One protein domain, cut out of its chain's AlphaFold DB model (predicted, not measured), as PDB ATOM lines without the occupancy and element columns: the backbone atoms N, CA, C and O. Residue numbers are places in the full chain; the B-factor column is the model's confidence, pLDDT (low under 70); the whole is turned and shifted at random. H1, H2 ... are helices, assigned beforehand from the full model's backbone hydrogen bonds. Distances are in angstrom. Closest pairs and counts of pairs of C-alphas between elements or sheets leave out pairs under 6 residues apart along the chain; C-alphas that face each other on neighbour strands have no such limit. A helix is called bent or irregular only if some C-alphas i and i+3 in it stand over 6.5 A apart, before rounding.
ATOM      1  N   SER A  55      27.326  24.499  17.410       78.31
ATOM      2  CA  SER A  55      27.174  25.796  16.743       78.31
ATOM      3  C   SER A  55      26.585  25.631  15.330       78.31
ATOM      4  O   SER A  55      26.853  24.619  14.668       78.31
ATOM      5  N   PRO A  56      25.804  26.602  14.822       74.06
ATOM      6  CA  PRO A  56      25.191  26.512  13.492       74.06
ATOM      7  C   PRO A  56      26.202  26.218  12.371       74.06
ATOM      8  O   PRO A  56      25.911  25.491  11.423       74.06
ATOM      9  N   GLN A  57      27.422  26.737  12.503       74.00
ATOM     10  CA  GLN A  57      28.520  26.528  11.564       74.00
ATOM     11  C   GLN A  57      29.048  25.089  11.618       74.00
ATOM     12  O   GLN A  57      29.291  24.489  10.574       74.00
ATOM     13  N   ALA A  58      29.183  24.509  12.812       79.69
ATOM     14  CA  ALA A  58      29.618  23.125  12.955       79.69
ATOM     15  C   ALA A  58      28.554  22.134  12.447       79.69
ATOM     16  O   ALA A  58      28.899  21.158  11.785       79.69
ATOM     17  N   GLN A  59      27.262  22.425  12.642       80.50
ATOM     18  CA  GLN A  59      26.170  21.648  12.035       80.50
ATOM     19  C   GLN A  59      26.194  21.707  10.499       80.50
ATOM     20  O   GLN A  59      25.929  20.705   9.836       80.50
ATOM     21  N   GLN A  60      26.527  22.865   9.923       82.62
ATOM     22  CA  GLN A  60      26.644  23.020   8.472       82.62
ATOM     23  C   GLN A  60      27.824  22.222   7.910       82.62
ATOM     24  O   GLN A  60      27.669  21.533   6.903       82.62
ATOM     25  N   LEU A  61      28.986  22.272   8.566       85.62
ATOM     26  CA  LEU A  61      30.152  21.480   8.169       85.62
ATOM     27  C   LEU A  61      29.877  19.975   8.264       85.62
ATOM     28  O   LEU A  61      30.239  19.240   7.347       85.62
ATOM     29  N   GLN A  62      29.179  19.533   9.316       81.81
ATOM     30  CA  GLN A  62      28.762  18.140   9.476       81.81
ATOM     31  C   GLN A  62      27.861  17.695   8.316       81.81
ATOM     32  O   GLN A  62      28.164  16.708   7.656       81.81
ATOM     33  N   LYS A  63      26.823  18.474   7.979       82.94
ATOM     34  CA  LYS A  63      25.927  18.176   6.845       82.94
ATOM     35  C   LYS A  63      26.653  18.115   5.502       82.94
ATOM     36  O   LYS A  63      26.322  17.277   4.666       82.94
ATOM     37  N   VAL A  64      27.621  19.006   5.279       83.81
ATOM     38  CA  VAL A  64      28.440  19.003   4.058       83.81
ATOM     39  C   VAL A  64      29.325  17.759   4.013       83.81
ATOM     40  O   VAL A  64      29.392  17.111   2.973       83.81
ATOM     41  N   SER A  65      29.957  17.393   5.132       80.81
ATOM     42  CA  SER A  65      30.757  16.170   5.238       80.81
ATOM     43  C   SER A  65      29.910  14.921   4.991       80.81
ATOM     44  O   SER A  65      30.302  14.081   4.187       80.81
ATOM     45  N   ASP A  66      28.723  14.840   5.589       80.44
ATOM     46  CA  ASP A  66      27.799  13.721   5.401       80.44
ATOM     47  C   ASP A  66      27.296  13.655   3.947       80.44
ATOM     48  O   ASP A  66      27.344  12.594   3.334       80.44
ATOM     49  N   SER A  67      26.965  14.791   3.318       76.62
ATOM     50  CA  SER A  67      26.626  14.827   1.882       76.62
ATOM     51  C   SER A  67      27.782  14.405   0.972       76.62
ATOM     52  O   SER A  67      27.551  13.763  -0.046       76.62
ATOM     53  N   LEU A  68      29.025  14.758   1.307       77.62
ATOM     54  CA  LEU A  68      30.211  14.311   0.567       77.62
ATOM     55  C   LEU A  68      30.450  12.804   0.731       77.62
ATOM     56  O   LEU A  68      30.956  12.171  -0.191       77.62
ATOM     57  N   ARG A  69      30.081  12.228   1.883       74.19
ATOM     58  CA  ARG A  69      30.153  10.780   2.139       74.19
ATOM     59  C   ARG A  69      29.047  10.007   1.428       74.19
ATOM     60  O   ARG A  69      29.313   8.915   0.934       74.19
ATOM     61  N   ASP A  70      27.848  10.576   1.363       74.75
ATOM     62  CA  ASP A  70      26.685   9.981   0.697       74.75
ATOM     63  C   ASP A  70      26.725  10.151  -0.826       74.75
ATOM     64  O   ASP A  70      25.988   9.481  -1.558       74.75
ATOM     65  N   GLN A  71      27.596  11.030  -1.334       73.38
ATOM     66  CA  GLN A  71      27.823  11.126  -2.764       73.38
ATOM     67  C   GLN A  71      28.362   9.798  -3.298       73.38
ATOM     68  O   GLN A  71      29.301   9.216  -2.747       73.38
ATOM     69  N   PRO A  72      27.795   9.301  -4.410       75.94
ATOM     70  CA  PRO A  72      28.270   8.071  -4.998       75.94
ATOM     71  C   PRO A  72      29.727   8.258  -5.419       75.94
ATOM     72  O   PRO A  72      30.045   9.129  -6.230       75.94
ATOM     73  N   VAL A  73      30.597   7.377  -4.919       76.69
ATOM     74  CA  VAL A  73      32.027   7.313  -5.285       76.69
ATOM     75  C   VAL A  73      32.210   7.265  -6.809       76.69
ATOM     76  O   VAL A  73      33.222   7.711  -7.346       76.69
ATOM     77  N   VAL A  74      31.204   6.749  -7.524       82.81
ATOM     78  CA  VAL A  74      31.189   6.635  -8.981       82.81
ATOM     79  C   VAL A  74      30.033   7.433  -9.580       82.81
ATOM     80  O   VAL A  74      28.860   7.136  -9.353       82.81
ATOM     81  N   ASN A  75      30.363   8.386 -10.450       88.19
ATOM     82  CA  ASN A  75      29.378   9.066 -11.287       88.19
ATOM     83  C   ASN A  75      29.003   8.175 -12.491       88.19
ATOM     84  O   ASN A  75      29.791   8.006 -13.424       88.19
ATOM     85  N   LYS A  76      27.791   7.604 -12.465       90.25
ATOM     86  CA  LYS A  76      27.295   6.672 -13.494       90.25
ATOM     87  C   LYS A  76      27.144   7.316 -14.875       90.25
ATOM     88  O   LYS A  76      27.457   6.668 -15.870       90.25
ATOM     89  N   GLU A  77      26.707   8.571 -14.941       90.31
ATOM     90  CA  GLU A  77      26.523   9.302 -16.202       90.31
ATOM     91  C   GLU A  77      27.859   9.512 -16.915       90.31
ATOM     92  O   GLU A  77      27.993   9.204 -18.099       90.31
ATOM     93  N   ARG A  78      28.891   9.932 -16.171       91.12
ATOM     94  CA  ARG A  78      30.255  10.068 -16.701       91.12
ATOM     95  C   ARG A  78      30.798   8.739 -17.211       91.12
ATOM     96  O   ARG A  78      31.455   8.718 -18.246       91.12
ATOM     97  N   VAL A  79      30.522   7.635 -16.514       92.44
ATOM     98  CA  VAL A  79      30.932   6.294 -16.962       92.44
ATOM     99  C   VAL A  79      30.222   5.905 -18.258       92.44
ATOM    100  O   VAL A  79      30.871   5.382 -19.159       92.44
ATOM    101  N   ALA A  80      28.917   6.155 -18.372       93.50
ATOM    102  CA  ALA A  80      28.159   5.855 -19.585       93.50
ATOM    103  C   ALA A  80      28.667   6.666 -20.788       93.50
ATOM    104  O   ALA A  80      28.968   6.081 -21.827       93.50
ATOM    105  N   ALA A  81      28.864   7.976 -20.614       92.38
ATOM    106  CA  ALA A  81      29.408   8.849 -21.654       92.38
ATOM    107  C   ALA A  81      30.815   8.412 -22.097       92.38
ATOM    108  O   ALA A  81      31.103   8.356 -23.290       92.38
ATOM    109  N   LEU A  82      31.683   8.038 -21.149       92.69
ATOM    110  CA  LEU A  82      33.028   7.553 -21.462       92.69
ATOM    111  C   LEU A  82      32.991   6.225 -22.233       92.69
ATOM    112  O   LEU A  82      33.715   6.062 -23.209       92.69
ATOM    113  N   LYS A  83      32.129   5.287 -21.821       93.88
ATOM    114  CA  LYS A  83      31.937   4.006 -22.519       93.88
ATOM    115  C   LYS A  83      31.472   4.213 -23.957       93.88
ATOM    116  O   LYS A  83      31.979   3.540 -24.849       93.88
ATOM    117  N   GLN A  84      30.544   5.141 -24.174       94.94
ATOM    118  CA  GLN A  84      30.067   5.482 -25.509       94.94
ATOM    119  C   GLN A  84      31.187   6.086 -26.367       94.94
ATOM    120  O   GLN A  84      31.432   5.590 -27.461       94.94
ATOM    121  N   ALA A  85      31.936   7.063 -25.847       92.81
ATOM    122  CA  ALA A  85      33.063   7.664 -26.567       92.81
ATOM    123  C   ALA A  85      34.149   6.634 -26.943       92.81
ATOM    124  O   ALA A  85      34.761   6.723 -28.006       92.81
ATOM    125  N   ILE A  86      34.382   5.631 -26.089       93.38
ATOM    126  CA  ILE A  86      35.297   4.520 -26.391       93.38
ATOM    127  C   ILE A  86      34.727   3.630 -27.503       93.38
ATOM    128  O   ILE A  86      35.458   3.280 -28.425       93.38
ATOM    129  N   ALA A  87      33.439   3.279 -27.443       93.88
ATOM    130  CA  ALA A  87      32.788   2.452 -28.461       93.88
ATOM    131  C   ALA A  87      32.738   3.138 -29.839       93.88
ATOM    132  O   ALA A  87      32.900   2.480 -30.862       93.88
ATOM    133  N   GLU A  88      32.555   4.458 -29.859       94.38
ATOM    134  CA  GLU A  88      32.584   5.292 -31.065       94.38
ATOM    135  C   GLU A  88      34.011   5.581 -31.563       94.38
ATOM    136  O   GLU A  88      34.188   6.131 -32.647       94.38
ATOM    137  N   GLY A  89      35.040   5.234 -30.780       92.00
ATOM    138  CA  GLY A  89      36.444   5.491 -31.107       92.00
ATOM    139  C   GLY A  89      36.871   6.960 -30.990       92.00
ATOM    140  O   GLY A  89      37.986   7.302 -31.370       92.00
ATOM    141  N   SER A  90      36.014   7.833 -30.453       92.00
ATOM    142  CA  SER A  90      36.292   9.261 -30.247       92.00
ATOM    143  C   SER A  90      37.049   9.548 -28.945       92.00
ATOM    144  O   SER A  90      37.470  10.680 -28.695       92.00
ATOM    145  N   TYR A  91      37.240   8.534 -28.098       90.88
ATOM    146  CA  TYR A  91      38.008   8.665 -26.870       90.88
ATOM    147  C   TYR A  91      39.520   8.644 -27.128       90.88
ATOM    148  O   TYR A  91      40.122   7.591 -27.339       90.88
ATOM    149  N   THR A  92      40.149   9.813 -27.030       91.69
ATOM    150  CA  THR A  92      41.608   9.954 -27.100       91.69
ATOM    151  C   THR A  92      42.234   9.841 -25.713       91.69
ATOM    152  O   THR A  92      41.867  10.567 -24.785       91.69
ATOM    153  N   VAL A  93      43.228   8.964 -25.579       90.38
ATOM    154  CA  VAL A  93      44.032   8.857 -24.357       90.38
ATOM    155  C   VAL A  93      44.991  10.043 -24.279       90.38
ATOM    156  O   VAL A  93      45.858  10.215 -25.132       90.38
ATOM    157  N   ASP A  94      44.844  10.854 -23.236       93.94
ATOM    158  CA  ASP A  94      45.751  11.964 -22.947       93.94
ATOM    159  C   ASP A  94      46.926  11.478 -22.085       93.94
ATOM    160  O   ASP A  94      46.784  11.243 -20.879       93.94
ATOM    161  N   SER A  95      48.099  11.346 -22.703       94.56
ATOM    162  CA  SER A  95      49.325  10.887 -22.040       94.56
ATOM    163  C   SER A  95      49.739  11.763 -20.853       94.56
ATOM    164  O   SER A  95      50.243  11.234 -19.862       94.56
ATOM    165  N   ASN A  96      49.490  13.078 -20.897       94.94
ATOM    166  CA  ASN A  96      49.830  13.973 -19.786       94.94
ATOM    167  C   ASN A  96      48.949  13.691 -18.570       94.94
ATOM    168  O   ASN A  96      49.436  13.670 -17.437       94.94
ATOM    169  N   LYS A  97      47.654  13.431 -18.794       93.50
ATOM    170  CA  LYS A  97      46.734  13.049 -17.714       93.50
ATOM    171  C   LYS A  97      47.107  11.713 -17.098       93.50
ATOM    172  O   LYS A  97      47.044  11.589 -15.878       93.50
ATOM    173  N   VAL A  98      47.500  10.736 -17.917       94.44
ATOM    174  CA  VAL A  98      47.950   9.428 -17.422       94.44
ATOM    175  C   VAL A  98      49.192   9.595 -16.550       94.44
ATOM    176  O   VAL A  98      49.165   9.181 -15.395       94.44
ATOM    177  N   ALA A  99      50.230  10.271 -17.048       94.75
ATOM    178  CA  ALA A  99      51.463  10.507 -16.295       94.75
ATOM    179  C   ALA A  99      51.205  11.252 -14.976       94.75
ATOM    180  O   ALA A  99      51.648  10.812 -13.919       94.75
ATOM    181  N   SER A 100      50.406  12.322 -15.015       93.69
ATOM    182  CA  SER A 100      50.041  13.087 -13.814       93.69
ATOM    183  C   SER A 100      49.298  12.228 -12.787       93.69
ATOM    184  O   SER A 100      49.499  12.369 -11.584       93.69
ATOM    185  N   LYS A 101      48.424  11.321 -13.243       94.44
ATOM    186  CA  LYS A 101      47.665  10.448 -12.342       94.44
ATOM    187  C   LYS A 101      48.544   9.362 -11.728       94.44
ATOM    188  O   LYS A 101      48.357   9.064 -10.554       94.44
ATOM    189  N   LEU A 102      49.488   8.810 -12.493       94.75
ATOM    190  CA  LEU A 102      50.486   7.872 -11.978       94.75
ATOM    191  C   LEU A 102      51.354   8.533 -10.899       94.75
ATOM    192  O   LEU A 102      51.487   7.958  -9.823       94.75
ATOM    193  N   LEU A 103      51.816   9.767 -11.141       95.25
ATOM    194  CA  LEU A 103      52.591  10.551 -10.172       95.25
ATOM    195  C   LEU A 103      51.829  10.803  -8.864       95.25
ATOM    196  O   LEU A 103      52.374  10.685  -7.772       95.25
ATOM    197  N   ASN A 104      50.538  11.117  -8.954       94.00
ATOM    198  CA  ASN A 104      49.730  11.312  -7.752       94.00
ATOM    199  C   ASN A 104      49.567  10.012  -6.944       94.00
ATOM    200  O   ASN A 104      49.568  10.064  -5.722       94.00
ATOM    201  N   ILE A 105      49.453   8.856  -7.609       95.62
ATOM    202  CA  ILE A 105      49.318   7.557  -6.928       95.62
ATOM    203  C   ILE A 105      50.610   7.181  -6.188       95.62
ATOM    204  O   ILE A 105      50.539   6.620  -5.099       95.62
ATOM    205  N   GLU A 106      51.783   7.473  -6.757       92.31
ATOM    206  CA  GLU A 106      53.068   7.231  -6.078       92.31
ATOM    207  C   GLU A 106      53.363   8.247  -4.969       92.31
ATOM    208  O   GLU A 106      53.987   7.878  -3.980       92.31
ATOM    209  N   ALA A 107      52.880   9.487  -5.085       89.69
ATOM    210  CA  ALA A 107      53.036  10.510  -4.050       89.69
ATOM    211  C   ALA A 107      52.149  10.282  -2.810       89.69
ATOM    212  O   ALA A 107      52.481  10.749  -1.724       89.69
TER     213      ALA A 107
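Overview. This is residues 55 to 107 of the 109 residues of the protein "Anti-sigma-28 factor" of Pseudomonas sp. FSL R10-0399 (UniProt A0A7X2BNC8). Three separate helices are strung along the chain in an open hook: H1 and H2 follow one another along the long arm, and after a turn at residues 88 to 94 the chain folds back into H3, which stands off from both with empty space between. No helix packs on another, and there is no core. The printed part has 53 residues with three named helices, in the order H1, H2, H3, and no named strand; the class is all helix. The whole is extended, with a radius of gyration of the C-alphas of 17.5 A, and its outline is flat, spanning 52 by 29 by 12 A.

Along the chain. The printed part begins at Ser 55, one residue before H1. H1, residues 56 to 70, is the longest helix by residues and measures 21.0 A from first to last C-alpha; it begins at C-alpha 56 at (25.191, 26.512, 13.492). H2, residues 76 to 87, measures 16.5 A and begins at C-alpha 76 at (27.295, 6.672, -13.494). H3, residues 95 to 107, measures 18.4 A and ends at C-alpha 107 at (53.036, 10.510, -4.050), where the printed part ends.

Arrangement. H1 touches no helix, and the tight link of 5 residues after it leads to H2. H1 and H2 are apart, with no C-alpha of the one within 8 A of the other. Along H2 the z coordinate of the C-alphas goes from -13.494 at Lys 76 to -28.461 at Ala 87. A short link of 7 residues leads on to H3, where z goes from -22.040 at Ser 95 to -4.050 at Ala 107. H2 and H3 are apart, and so are H1 and H3. Residues 55 to 81, 84 to 89 and 92 to 107 stand free, with no C-alpha 8 or more residues away along the chain within 10 A. In H1, H2 and H3 every O i to N i+4 pair of the backbone is within hydrogen-bond range, and no helix is bent or irregular.

Size, cuts and confidence. The two C-alphas farthest apart are those of Ser 55 and Gly 89, at 52.8 A. The C-alphas of the first and last printed residues, Ser 55 and Ala 107, are 36.5 A apart. The printed part has no cut, and neither of its two links between helices is long. The mean pLDDT of the printed part is 87.6, with 79 for H1, 93 for H2 and 94 for H3; no printed residue is under 70.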